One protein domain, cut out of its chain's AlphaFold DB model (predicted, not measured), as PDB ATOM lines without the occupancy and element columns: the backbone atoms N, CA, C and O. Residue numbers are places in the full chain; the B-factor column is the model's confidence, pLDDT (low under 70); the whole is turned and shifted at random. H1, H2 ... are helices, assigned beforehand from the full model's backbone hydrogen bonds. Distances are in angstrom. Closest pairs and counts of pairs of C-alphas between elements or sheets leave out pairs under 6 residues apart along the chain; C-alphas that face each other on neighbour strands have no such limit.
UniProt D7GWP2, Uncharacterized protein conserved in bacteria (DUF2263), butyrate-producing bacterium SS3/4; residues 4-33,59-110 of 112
ATOM      1  N   PHE A   4     -13.326  61.170  22.553       87.69
ATOM      2  CA  PHE A   4     -14.509  61.832  22.004       87.69
ATOM      3  C   PHE A   4     -15.307  60.902  21.079       87.69
ATOM      4  O   PHE A   4     -16.487  60.671  21.316       87.69
ATOM      5  N   GLU A   5     -14.640  60.256  20.118       87.31
ATOM      6  CA  GLU A   5     -15.283  59.288  19.213       87.31
ATOM      7  C   GLU A   5     -15.868  58.084  19.974       87.31
ATOM      8  O   GLU A   5     -16.916  57.560  19.610       87.31
ATOM      9  N   ASN A   6     -15.216  57.632  21.055       83.94
ATOM     10  CA  ASN A   6     -15.763  56.559  21.893       83.94
ATOM     11  C   ASN A   6     -17.082  56.982  22.571       83.94
ATOM     12  O   ASN A   6     -17.988  56.158  22.687       83.94
ATOM     13  N   VAL A   7     -17.185  58.237  23.024       85.88
ATOM     14  CA  VAL A   7     -18.419  58.777  23.618       85.88
ATOM     15  C   VAL A   7     -19.515  58.890  22.563       85.88
ATOM     16  O   VAL A   7     -20.639  58.473  22.822       85.88
ATOM     17  N   GLU A   8     -19.200  59.371  21.359       89.56
ATOM     18  CA  GLU A   8     -20.182  59.468  20.272       89.56
ATOM     19  C   GLU A   8     -20.768  58.101  19.900       89.56
ATOM     20  O   GLU A   8     -21.984  57.958  19.792       89.56
ATOM     21  N   VAL A   9     -19.923  57.071  19.782       85.31
ATOM     22  CA  VAL A   9     -20.375  55.693  19.519       85.31
ATOM     23  C   VAL A   9     -21.277  55.175  20.641       85.31
ATOM     24  O   VAL A   9     -22.262  54.479  20.381       85.31
ATOM     25  N   PHE A  10     -20.957  55.500  21.895       84.12
ATOM     26  CA  PHE A  10     -21.781  55.123  23.037       84.12
ATOM     27  C   PHE A  10     -23.162  55.799  22.996       84.12
ATOM     28  O   PHE A  10     -24.178  55.114  23.136       84.12
ATOM     29  N   GLU A  11     -23.213  57.110  22.760       86.62
ATOM     30  CA  GLU A  11     -24.472  57.858  22.682       86.62
ATOM     31  C   GLU A  11     -25.332  57.413  21.489       86.62
ATOM     32  O   GLU A  11     -26.546  57.246  21.629       86.62
ATOM     33  N   ASP A  12     -24.720  57.123  20.338       88.69
ATOM     34  CA  ASP A  12     -25.428  56.554  19.187       88.69
ATOM     35  C   ASP A  12     -26.007  55.165  19.503       88.69
ATOM     36  O   ASP A  12     -27.180  54.890  19.243       88.69
ATOM     37  N   THR A  13     -25.231  54.312  20.182       85.38
ATOM     38  CA  THR A  13     -25.700  52.994  20.641       85.38
ATOM     39  C   THR A  13     -26.893  53.125  21.590       85.38
ATOM     40  O   THR A  13     -27.869  52.382  21.470       85.38
ATOM     41  N   LYS A  14     -26.848  54.077  22.528       84.88
ATOM     42  CA  LYS A  14     -27.955  54.353  23.450       84.88
ATOM     43  C   LYS A  14     -29.207  54.789  22.691       84.88
ATOM     44  O   LYS A  14     -30.275  54.206  22.882       84.88
ATOM     45  N   LYS A  15     -29.066  55.743  21.768       89.75
ATOM     46  CA  LYS A  15     -30.162  56.202  20.907       89.75
ATOM     47  C   LYS A  15     -30.762  55.053  20.099       89.75
ATOM     48  O   LYS A  15     -31.984  54.955  19.975       89.75
ATOM     49  N   LEU A  16     -29.931  54.154  19.574       88.12
ATOM     50  CA  LEU A  16     -30.390  52.990  18.826       88.12
ATOM     51  C   LEU A  16     -31.210  52.033  19.707       88.12
ATOM     52  O   LEU A  16     -32.265  51.569  19.275       88.12
ATOM     53  N   CYS A  17     -30.783  51.792  20.949       86.31
ATOM     54  CA  CYS A  17     -31.538  50.992  21.920       86.31
ATOM     55  C   CYS A  17     -32.927  51.577  22.235       86.31
ATOM     56  O   CYS A  17     -33.870  50.826  22.478       86.31
ATOM     57  N   GLU A  18     -33.067  52.903  22.218       87.12
ATOM     58  CA  GLU A  18     -34.321  53.598  22.537       87.12
ATOM     59  C   GLU A  18     -35.283  53.704  21.344       87.12
ATOM     60  O   GLU A  18     -36.508  53.666  21.525       87.12
ATOM     61  N   THR A  19     -34.736  53.838  20.132       91.69
ATOM     62  CA  THR A  19     -35.491  54.189  18.915       91.69
ATOM     63  C   THR A  19     -35.740  53.010  17.977       91.69
ATOM     64  O   THR A  19     -36.761  52.982  17.289       91.69
ATOM     65  N   ASN A  20     -34.859  52.007  17.950       93.44
ATOM     66  CA  ASN A  20     -35.046  50.829  17.110       93.44
ATOM     67  C   ASN A  20     -35.973  49.824  17.804       93.44
ATOM     68  O   ASN A  20     -35.590  49.182  18.779       93.44
ATOM     69  N   GLY A  21     -37.185  49.647  17.267       93.50
ATOM     70  CA  GLY A  21     -38.213  48.793  17.873       93.50
ATOM     71  C   GLY A  21     -37.762  47.350  18.131       93.50
ATOM     72  O   GLY A  21     -38.043  46.809  19.199       93.50
ATOM     73  N   LYS A  22     -36.996  46.748  17.209       92.44
ATOM     74  CA  LYS A  22     -36.492  45.372  17.358       92.44
ATOM     75  C   LYS A  22     -35.471  45.268  18.489       92.44
ATOM     76  O   LYS A  22     -35.540  44.341  19.294       92.44
ATOM     77  N   ILE A  23     -34.531  46.210  18.562       89.12
ATOM     78  CA  ILE A  23     -33.518  46.232  19.626       89.12
ATOM     79  C   ILE A  23     -34.186  46.497  20.972       89.12
ATOM     80  O   ILE A  23     -33.917  45.775  21.927       89.12
ATOM     81  N   LYS A  24     -35.109  47.460  21.034       88.75
ATOM     82  CA  LYS A  24     -35.859  47.800  22.245       88.75
ATOM     83  C   LYS A  24     -36.633  46.609  22.810       88.75
ATOM     84  O   LYS A  24     -36.591  46.371  24.014       88.75
ATOM     85  N   GLU A  25     -37.308  45.837  21.959       92.44
ATOM     86  CA  GLU A  25     -38.055  44.649  22.387       92.44
ATOM     87  C   GLU A  25     -37.127  43.555  22.937       92.44
ATOM     88  O   GLU A  25     -37.368  43.002  24.014       92.44
ATOM     89  N   VAL A  26     -36.038  43.258  22.220       89.88
ATOM     90  CA  VAL A  26     -35.047  42.267  22.660       89.88
ATOM     91  C   VAL A  26     -34.385  42.716  23.963       89.88
ATOM     92  O   VAL A  26     -34.214  41.902  24.866       89.88
ATOM     93  N   LEU A  27     -34.077  44.006  24.099       87.44
ATOM     94  CA  LEU A  27     -33.493  44.586  25.302       87.44
ATOM     95  C   LEU A  27     -34.438  44.477  26.502       87.44
ATOM     96  O   LEU A  27     -34.023  44.002  27.554       87.44
ATOM     97  N   ALA A  28     -35.717  44.826  26.337       88.88
ATOM     98  CA  ALA A  28     -36.719  44.689  27.395       88.88
ATOM     99  C   ALA A  28     -36.839  43.236  27.880       88.88
ATOM    100  O   ALA A  28     -36.944  42.971  29.080       88.88
ATOM    101  N   ARG A  29     -36.766  42.273  26.954       91.00
ATOM    102  CA  ARG A  29     -36.744  40.845  27.287       91.00
ATOM    103  C   ARG A  29     -35.468  40.450  28.030       91.00
ATOM    104  O   ARG A  29     -35.555  39.653  28.960       91.00
ATOM    105  N   SER A  30     -34.312  40.978  27.638       89.38
ATOM    106  CA  SER A  30     -33.038  40.716  28.316       89.38
ATOM    107  C   SER A  30     -33.040  41.245  29.749       89.38
ATOM    108  O   SER A  30     -32.744  40.479  30.658       89.38
ATOM    109  N   VAL A  31     -33.464  42.496  29.960       87.31
ATOM    110  CA  VAL A  31     -33.572  43.114  31.296       87.31
ATOM    111  C   VAL A  31     -34.544  42.332  32.180       87.31
ATOM    112  O   VAL A  31     -34.204  41.965  33.297       87.31
ATOM    113  N   LYS A  32     -35.729  41.975  31.663       91.62
ATOM    114  CA  LYS A  32     -36.724  41.193  32.420       91.62
ATOM    115  C   LYS A  32     -36.193  39.835  32.903       91.62
ATOM    116  O   LYS A  32     -36.661  39.332  33.919       91.62
ATOM    117  N   ASN A  33     -35.280  39.218  32.154       90.50
ATOM    118  CA  ASN A  33     -34.723  37.899  32.472       90.50
ATOM    119  C   ASN A  33     -33.344  37.972  33.138       90.50
ATOM    120  O   ASN A  33     -32.711  36.933  33.342       90.50
ATOM    121  N   VAL A  59      -7.616  29.325  21.459       97.00
ATOM    122  CA  VAL A  59      -7.014  30.601  21.871       97.00
ATOM    123  C   VAL A  59      -6.764  31.440  20.620       97.00
ATOM    124  O   VAL A  59      -6.214  30.941  19.641       97.00
ATOM    125  N   SER A  60      -7.186  32.706  20.623       95.69
ATOM    126  CA  SER A  60      -7.033  33.596  19.465       95.69
ATOM    127  C   SER A  60      -6.810  35.053  19.871       95.69
ATOM    128  O   SER A  60      -7.034  35.428  21.018       95.69
ATOM    129  N   ILE A  61      -6.409  35.875  18.899       95.75
ATOM    130  CA  ILE A  61      -6.268  37.332  19.048       95.75
ATOM    131  C   ILE A  61      -7.583  38.102  18.826       95.75
ATOM    132  O   ILE A  61      -7.581  39.332  18.878       95.75
ATOM    133  N   LYS A  62      -8.690  37.406  18.529       93.69
ATOM    134  CA  LYS A  62      -9.989  38.034  18.250       93.69
ATOM    135  C   LYS A  62     -10.514  38.759  19.486       93.69
ATOM    136  O   LYS A  62     -10.346  38.301  20.616       93.69
ATOM    137  N   ARG A  63     -11.221  39.868  19.269       89.25
ATOM    138  CA  ARG A  63     -12.003  40.517  20.331       89.25
ATOM    139  C   ARG A  63     -13.198  39.643  20.714       89.25
ATOM    140  O   ARG A  63     -13.676  38.847  19.913       89.25
ATOM    141  N   THR A  64     -13.740  39.849  21.915       89.81
ATOM    142  CA  THR A  64     -14.824  39.024  22.480       89.81
ATOM    143  C   THR A  64     -16.010  38.840  21.528       89.81
ATOM    144  O   THR A  64     -16.426  37.711  21.281       89.81
ATOM    145  N   PHE A  65     -16.532  39.924  20.942       87.75
ATOM    146  CA  PHE A  65     -17.660  39.828  20.010       87.75
ATOM    147  C   PHE A  65     -17.276  39.354  18.607       87.75
ATOM    148  O   PHE A  65     -18.112  38.759  17.936       87.75
ATOM    149  N   GLU A  66     -16.024  39.546  18.181       91.62
ATOM    150  CA  GLU A  66     -15.526  38.960  16.930       91.62
ATOM    151  C   GLU A  66     -15.461  37.431  17.044       91.62
ATOM    152  O   GLU A  66     -15.862  36.731  16.124       91.62
ATOM    153  N   ALA A  67     -15.012  36.906  18.188       94.06
ATOM    154  CA  ALA A  67     -15.018  35.470  18.462       94.06
ATOM    155  C   ALA A  67     -16.444  34.919  18.627       94.06
ATOM    156  O   ALA A  67     -16.758  33.857  18.101       94.06
ATOM    157  N   ALA A  68     -17.331  35.639  19.324       92.31
ATOM    158  CA  ALA A  68     -18.723  35.216  19.493       92.31
ATOM    159  C   ALA A  68     -19.502  35.188  18.164       92.31
ATOM    160  O   ALA A  68     -20.379  34.342  17.989       92.31
ATOM    161  N   ALA A  69     -19.173  36.080  17.222       92.50
ATOM    162  CA  ALA A  69     -19.812  36.141  15.908       92.50
ATOM    163  C   ALA A  69     -19.589  34.873  15.063       92.50
ATOM    164  O   ALA A  69     -20.453  34.538  14.254       92.50
ATOM    165  N   ASP A  70     -18.499  34.128  15.291       95.81
ATOM    166  CA  ASP A  70     -18.248  32.839  14.625       95.81
ATOM    167  C   ASP A  70     -19.320  31.777  14.960       95.81
ATOM    168  O   ASP A  70     -19.467  30.792  14.240       95.81
ATOM    169  N   TYR A  71     -20.087  31.976  16.038       94.75
ATOM    170  CA  TYR A  71     -21.130  31.066  16.526       94.75
ATOM    171  C   TYR A  71     -22.545  31.626  16.292       94.75
ATOM    172  O   TYR A  71     -23.479  31.351  17.053       94.75
ATOM    173  N   ALA A  72     -22.719  32.450  15.253       91.00
ATOM    174  CA  ALA A  72     -24.008  33.028  14.890       91.00
ATOM    175  C   ALA A  72     -25.117  31.960  14.775       91.00
ATOM    176  O   ALA A  72     -24.911  30.865  14.257       91.00
ATOM    177  N   GLY A  73     -26.310  32.289  15.276       93.31
ATOM    178  CA  GLY A  73     -27.443  31.358  15.362       93.31
ATOM    179  C   GLY A  73     -27.496  30.536  16.656       93.31
ATOM    180  O   GLY A  73     -28.520  29.915  16.931       93.31
ATOM    181  N   GLN A  74     -26.450  30.580  17.490       94.69
ATOM    182  CA  GLN A  74     -26.415  29.933  18.803       94.69
ATOM    183  C   GLN A  74     -26.580  30.944  19.949       94.69
ATOM    184  O   GLN A  74     -26.349  32.145  19.792       94.69
ATOM    185  N   LYS A  75     -26.957  30.457  21.140       91.56
ATOM    186  CA  LYS A  75     -26.910  31.249  22.379       91.56
ATOM    187  C   LYS A  75     -25.520  31.130  23.001       91.56
ATOM    188  O   LYS A  75     -25.238  30.164  23.702       91.56
ATOM    189  N   VAL A  76     -24.670  32.117  22.736       93.25
ATOM    190  CA  VAL A  76     -23.279  32.158  23.205       93.25
ATOM    191  C   VAL A  76     -23.189  32.972  24.492       93.25
ATOM    192  O   VAL A  76     -23.636  34.118  24.533       93.25
ATOM    193  N   ALA A  77     -22.596  32.397  25.539       92.38
ATOM    194  CA  ALA A  77     -22.238  33.145  26.738       92.38
ATOM    195  C   ALA A  77     -20.889  33.844  26.528       92.38
ATOM    196  O   ALA A  77     -19.921  33.222  26.096       92.38
ATOM    197  N   VAL A  78     -20.821  35.135  26.852       90.25
ATOM    198  CA  VAL A  78     -19.583  35.921  26.828       90.25
ATOM    199  C   VAL A  78     -19.279  36.423  28.230       90.25
ATOM    200  O   VAL A  78     -20.160  36.938  28.917       90.25
ATOM    201  N   HIS A  79     -18.031  36.276  28.668       89.94
ATOM    202  CA  HIS A  79     -17.601  36.831  29.942       89.94
ATOM    203  C   HIS A  79     -17.286  38.323  29.779       89.94
ATOM    204  O   HIS A  79     -16.563  38.721  28.863       89.94
ATOM    205  N   ASN A  80     -17.851  39.148  30.656       85.69
ATOM    206  CA  ASN A  80     -17.605  40.583  30.694       85.69
ATOM    207  C   ASN A  80     -16.595  40.898  31.799       85.69
ATOM    208  O   ASN A  80     -16.840  40.558  32.955       85.69
ATOM    209  N   PHE A  81     -15.515  41.606  31.469       84.69
ATOM    210  CA  PHE A  81     -14.552  42.118  32.450       84.69
ATOM    211  C   PHE A  81     -15.116  43.361  33.161       84.69
ATOM    212  O   PHE A  81     -14.643  44.485  32.999       84.69
ATOM    213  N   ALA A  82     -16.207  43.158  33.900       82.25
ATOM    214  CA  ALA A  82     -17.028  44.223  34.453       82.25
ATOM    215  C   ALA A  82     -16.285  45.072  35.497       82.25
ATOM    216  O   ALA A  82     -15.453  44.586  36.261       82.25
ATOM    217  N   SER A  83     -16.642  46.358  35.566       83.00
ATOM    218  CA  SER A  83     -16.269  47.198  36.704       83.00
ATOM    219  C   SER A  83     -17.117  46.812  37.914       83.00
ATOM    220  O   SER A  83     -18.337  46.715  37.804       83.00
ATOM    221  N   ALA A  84     -16.473  46.653  39.072       86.62
ATOM    222  CA  ALA A  84     -17.149  46.341  40.331       86.62
ATOM    223  C   ALA A  84     -18.005  47.500  40.876       86.62
ATOM    224  O   ALA A  84     -18.841  47.286  41.745       86.62
ATOM    225  N   THR A  85     -17.783  48.730  40.401       85.06
ATOM    226  CA  THR A  85     -18.380  49.943  40.987       85.06
ATOM    227  C   THR A  85     -19.171  50.788  39.999       85.06
ATOM    228  O   THR A  85     -19.959  51.626  40.423       85.06
ATOM    229  N   ASN A  86     -18.977  50.600  38.689       82.06
ATOM    230  CA  ASN A  86     -19.605  51.432  37.666       82.06
ATOM    231  C   ASN A  86     -20.201  50.558  36.555       82.06
ATOM    232  O   ASN A  86     -19.443  50.016  35.748       82.06
ATOM    233  N   PRO A  87     -21.534  50.439  36.446       81.56
ATOM    234  CA  PRO A  87     -22.189  49.813  35.301       81.56
ATOM    235  C   PRO A  87     -21.653  50.352  33.969       81.56
ATOM    236  O   PRO A  87     -21.584  51.558  33.748       81.56
ATOM    237  N   GLY A  88     -21.202  49.455  33.092       75.69
ATOM    238  CA  GLY A  88     -20.520  49.812  31.842       75.69
ATOM    239  C   GLY A  88     -19.065  50.284  32.008       75.69
ATOM    240  O   GLY A  88     -18.266  50.091  31.096       75.69
ATOM    241  N   GLY A  89     -18.663  50.818  33.160       81.25
ATOM    242  CA  GLY A  89     -17.330  51.377  33.401       81.25
ATOM    243  C   GLY A  89     -17.222  52.840  32.955       81.25
ATOM    244  O   GLY A  89     -18.151  53.621  33.133       81.25
ATOM    245  N   GLY A  90     -16.093  53.236  32.361       80.62
ATOM    246  CA  GLY A  90     -15.804  54.624  31.952       80.62
ATOM    247  C   GLY A  90     -16.390  55.058  30.599       80.62
ATOM    248  O   GLY A  90     -15.833  55.925  29.931       80.62
ATOM    249  N   VAL A  91     -17.484  54.439  30.160       77.88
ATOM    250  CA  VAL A  91     -17.996  54.516  28.773       77.88
ATOM    251  C   VAL A  91     -18.467  55.918  28.401       77.88
ATOM    252  O   VAL A  91     -18.155  56.413  27.324       77.88
ATOM    253  N   THR A  92     -19.093  56.610  29.352       81.50
ATOM    254  CA  THR A  92     -19.546  58.004  29.230       81.50
ATOM    255  C   THR A  92     -18.393  59.007  29.191       81.50
ATOM    256  O   THR A  92     -18.594  60.173  28.868       81.50
ATOM    257  N   ARG A  93     -17.171  58.569  29.521       83.94
ATOM    258  CA  ARG A  93     -15.938  59.372  29.484       83.94
ATOM    259  C   ARG A  93     -15.013  58.963  28.334       83.94
ATOM    260  O   ARG A  93     -13.899  59.472  28.235       83.94
ATOM    261  N   GLY A  94     -15.453  58.031  27.486       78.81
ATOM    262  CA  GLY A  94     -14.683  57.556  26.343       78.81
ATOM    263  C   GLY A  94     -13.495  56.672  26.713       78.81
ATOM    264  O   GLY A  94     -12.536  56.599  25.939       78.81
ATOM    265  N   ASP A  95     -13.534  56.015  27.877       78.12
ATOM    266  CA  ASP A  95     -12.462  55.130  28.337       78.12
ATOM    267  C   ASP A  95     -12.232  53.986  27.329       78.12
ATOM    268  O   ASP A  95     -13.154  53.215  27.046       78.12
ATOM    269  N   PRO A  96     -11.014  53.820  26.778       67.38
ATOM    270  CA  PRO A  96     -10.715  52.748  25.833       67.38
ATOM    271  C   PRO A  96     -10.855  51.341  26.433       67.38
ATOM    272  O   PRO A  96     -11.041  50.386  25.671       67.38
ATOM    273  N   ALA A  97     -10.812  51.184  27.763       64.56
ATOM    274  CA  ALA A  97     -11.097  49.917  28.435       64.56
ATOM    275  C   ALA A  97     -12.524  49.417  28.155       64.56
ATOM    276  O   ALA A  97     -12.744  48.210  28.162       64.56
ATOM    277  N   HIS A  98     -13.448  50.310  27.778       55.19
ATOM    278  CA  HIS A  98     -14.767  49.960  27.253       55.19
ATOM    279  C   HIS A  98     -14.711  48.943  26.111       55.19
ATOM    280  O   HIS A  98     -15.559  48.068  26.029       55.19
ATOM    281  N   ARG A  99     -13.683  48.990  25.253       55.09
ATOM    282  CA  ARG A  99     -13.541  48.032  24.140       55.09
ATOM    283  C   ARG A  99     -13.187  46.613  24.585       55.09
ATOM    284  O   ARG A  99     -13.179  45.708  23.754       55.09
ATOM    285  N   ARG A 100     -12.817  46.435  25.855       51.28
ATOM    286  CA  ARG A 100     -12.603  45.130  26.499       51.28
ATOM    287  C   ARG A 100     -13.829  44.680  27.296       51.28
ATOM    288  O   ARG A 100     -13.880  43.521  27.694       51.28
ATOM    289  N   ASN A 101     -14.805  45.568  27.473       55.44
ATOM    290  CA  ASN A 101     -16.043  45.300  28.180       55.44
ATOM    291  C   ASN A 101     -17.172  45.075  27.173       55.44
ATOM    292  O   ASN A 101     -17.247  45.681  26.103       55.44
ATOM    293  N   VAL A 102     -18.066  44.160  27.513       57.78
ATOM    294  CA  VAL A 102     -19.267  43.874  26.735       57.78
ATOM    295  C   VAL A 102     -20.205  45.054  26.976       57.78
ATOM    296  O   VAL A 102     -20.746  45.187  28.067       57.78
ATOM    297  N   CYS A 103     -20.348  45.962  26.011       53.38
ATOM    298  CA  CYS A 103     -21.153  47.174  26.205       53.38
ATOM    299  C   CYS A 103     -22.262  47.416  25.183       53.38
ATOM    300  O   CYS A 103     -22.974  48.414  25.274       53.38
ATOM    301  N   VAL A 104     -22.488  46.481  24.265       49.19
ATOM    302  CA  VAL A 104     -23.647  46.556  23.372       49.19
ATOM    303  C   VAL A 104     -24.894  46.187  24.189       49.19
ATOM    304  O   VAL A 104     -25.055  45.036  24.585       49.19
ATOM    305  N   GLY A 105     -25.720  47.178  24.544       49.56
ATOM    306  CA  GLY A 105     -26.950  47.016  25.346       49.56
ATOM    307  C   GLY A 105     -26.753  46.804  26.857       49.56
ATOM    308  O   GLY A 105     -27.688  46.959  27.634       49.56
ATOM    309  N   VAL A 106     -25.529  46.519  27.299       51.12
ATOM    310  CA  VAL A 106     -25.191  46.216  28.698       51.12
ATOM    311  C   VAL A 106     -25.354  47.384  29.686       51.12
ATOM    312  O   VAL A 106     -25.722  47.101  30.816       51.12
ATOM    313  N   PRO A 107     -25.170  48.674  29.341       49.78
ATOM    314  CA  PRO A 107     -25.490  49.757  30.275       49.78
ATOM    315  C   PRO A 107     -26.960  49.707  30.718       49.78
ATOM    316  O   PRO A 107     -27.249  49.790  31.903       49.78
ATOM    317  N   ALA A 108     -27.887  49.449  29.790       46.34
ATOM    318  CA  ALA A 108     -29.302  49.268  30.119       46.34
ATOM    319  C   ALA A 108     -29.581  47.939  30.851       46.34
ATOM    320  O   ALA A 108     -30.494  47.881  31.665       46.34
ATOM    321  N   CYS A 109     -28.780  46.895  30.603       47.69
ATOM    322  CA  CYS A 109     -28.829  45.628  31.341       47.69
ATOM    323  C   CYS A 109     -27.956  45.596  32.611       47.69
ATOM    324  O   CYS A 109     -27.734  44.521  33.132       47.69
ATOM    325  N   ILE A 110     -27.338  46.677  33.082       47.38
ATOM    326  CA  ILE A 110     -26.588  46.681  34.364       47.38
ATOM    327  C   ILE A 110     -27.016  47.873  35.232       47.38
ATOM    328  O   ILE A 110     -26.815  47.857  36.439       47.38
TER     329      ILE A 110
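AT A GLANCE: This is residues 4 to 33 and 59 to 110 of the 112 residues of the protein "Uncharacterized protein conserved in bacteria (DUF2263)" of butyrate-producing bacterium SS3/4 (UniProt D7GWP2). Two helices, H1 and H2, meet at their ends in an L, and two short helices, H3 and H4, stand away from that corner, joined by a long loop; the last residues, 101 to 110, run back into the middle. Residues 69 to 75 stick out. The printed part has 82 residues with four named helices, in the order H1, H2, H3, H4, and no named strand; the class is all helix, though under half of the residues, 39 of 82, are in named elements. It is compact, with a radius of gyration of the C-alphas of 13.3 A and spans of 31 by 29 by 24 A.

IN THESE COORDINATES: H1, residues 4 to 19, begins at C-alpha 4 (-14.509, 61.832, 22.004) and is 22.5 A long. H2, residues 21 to 32, is 16.5 A long. H3 is residues 64 to 69, 8.7 A. H4, residues 96 to 100, 7.9 A, ends at C-alpha 100 (-12.603, 45.130, 26.499).

HOW THE PARTS SIT: H1 and H2 touch only at the corner by their tight link, the closest C-alphas being those of Cys 17 and Lys 24, 5.4 A apart. Their lines are about perpendicular, at 90 degrees. H4 is close but not clearly touching H1, with the closest C-alphas, Asn 6 and Pro 96, 7.5 A apart. H4 is likewise close but not clearly touching H3, the closest C-alphas, Thr 64 and Arg 100, being 7.6 A apart. H1 and H3, H2 and H4, and H2 and H3 are apart. In H1, H2 and H3 every O i to N i+4 pair is within hydrogen-bond range; in H4 it is 0 of 1, beside 2 of 2 O i to N i+3 pairs.

THE WHOLE: The C-alphas farthest apart are those of Thr 19 and Val 59, 37.1 A. Residues 34 to 58 are not printed, and C-alphas 33 and 59 are 30.6 A apart across the cut. The link from H3 to H4 is long, 26 residues. The mean pLDDT of the printed part is 81.9; residues 96 to 110 are under 70.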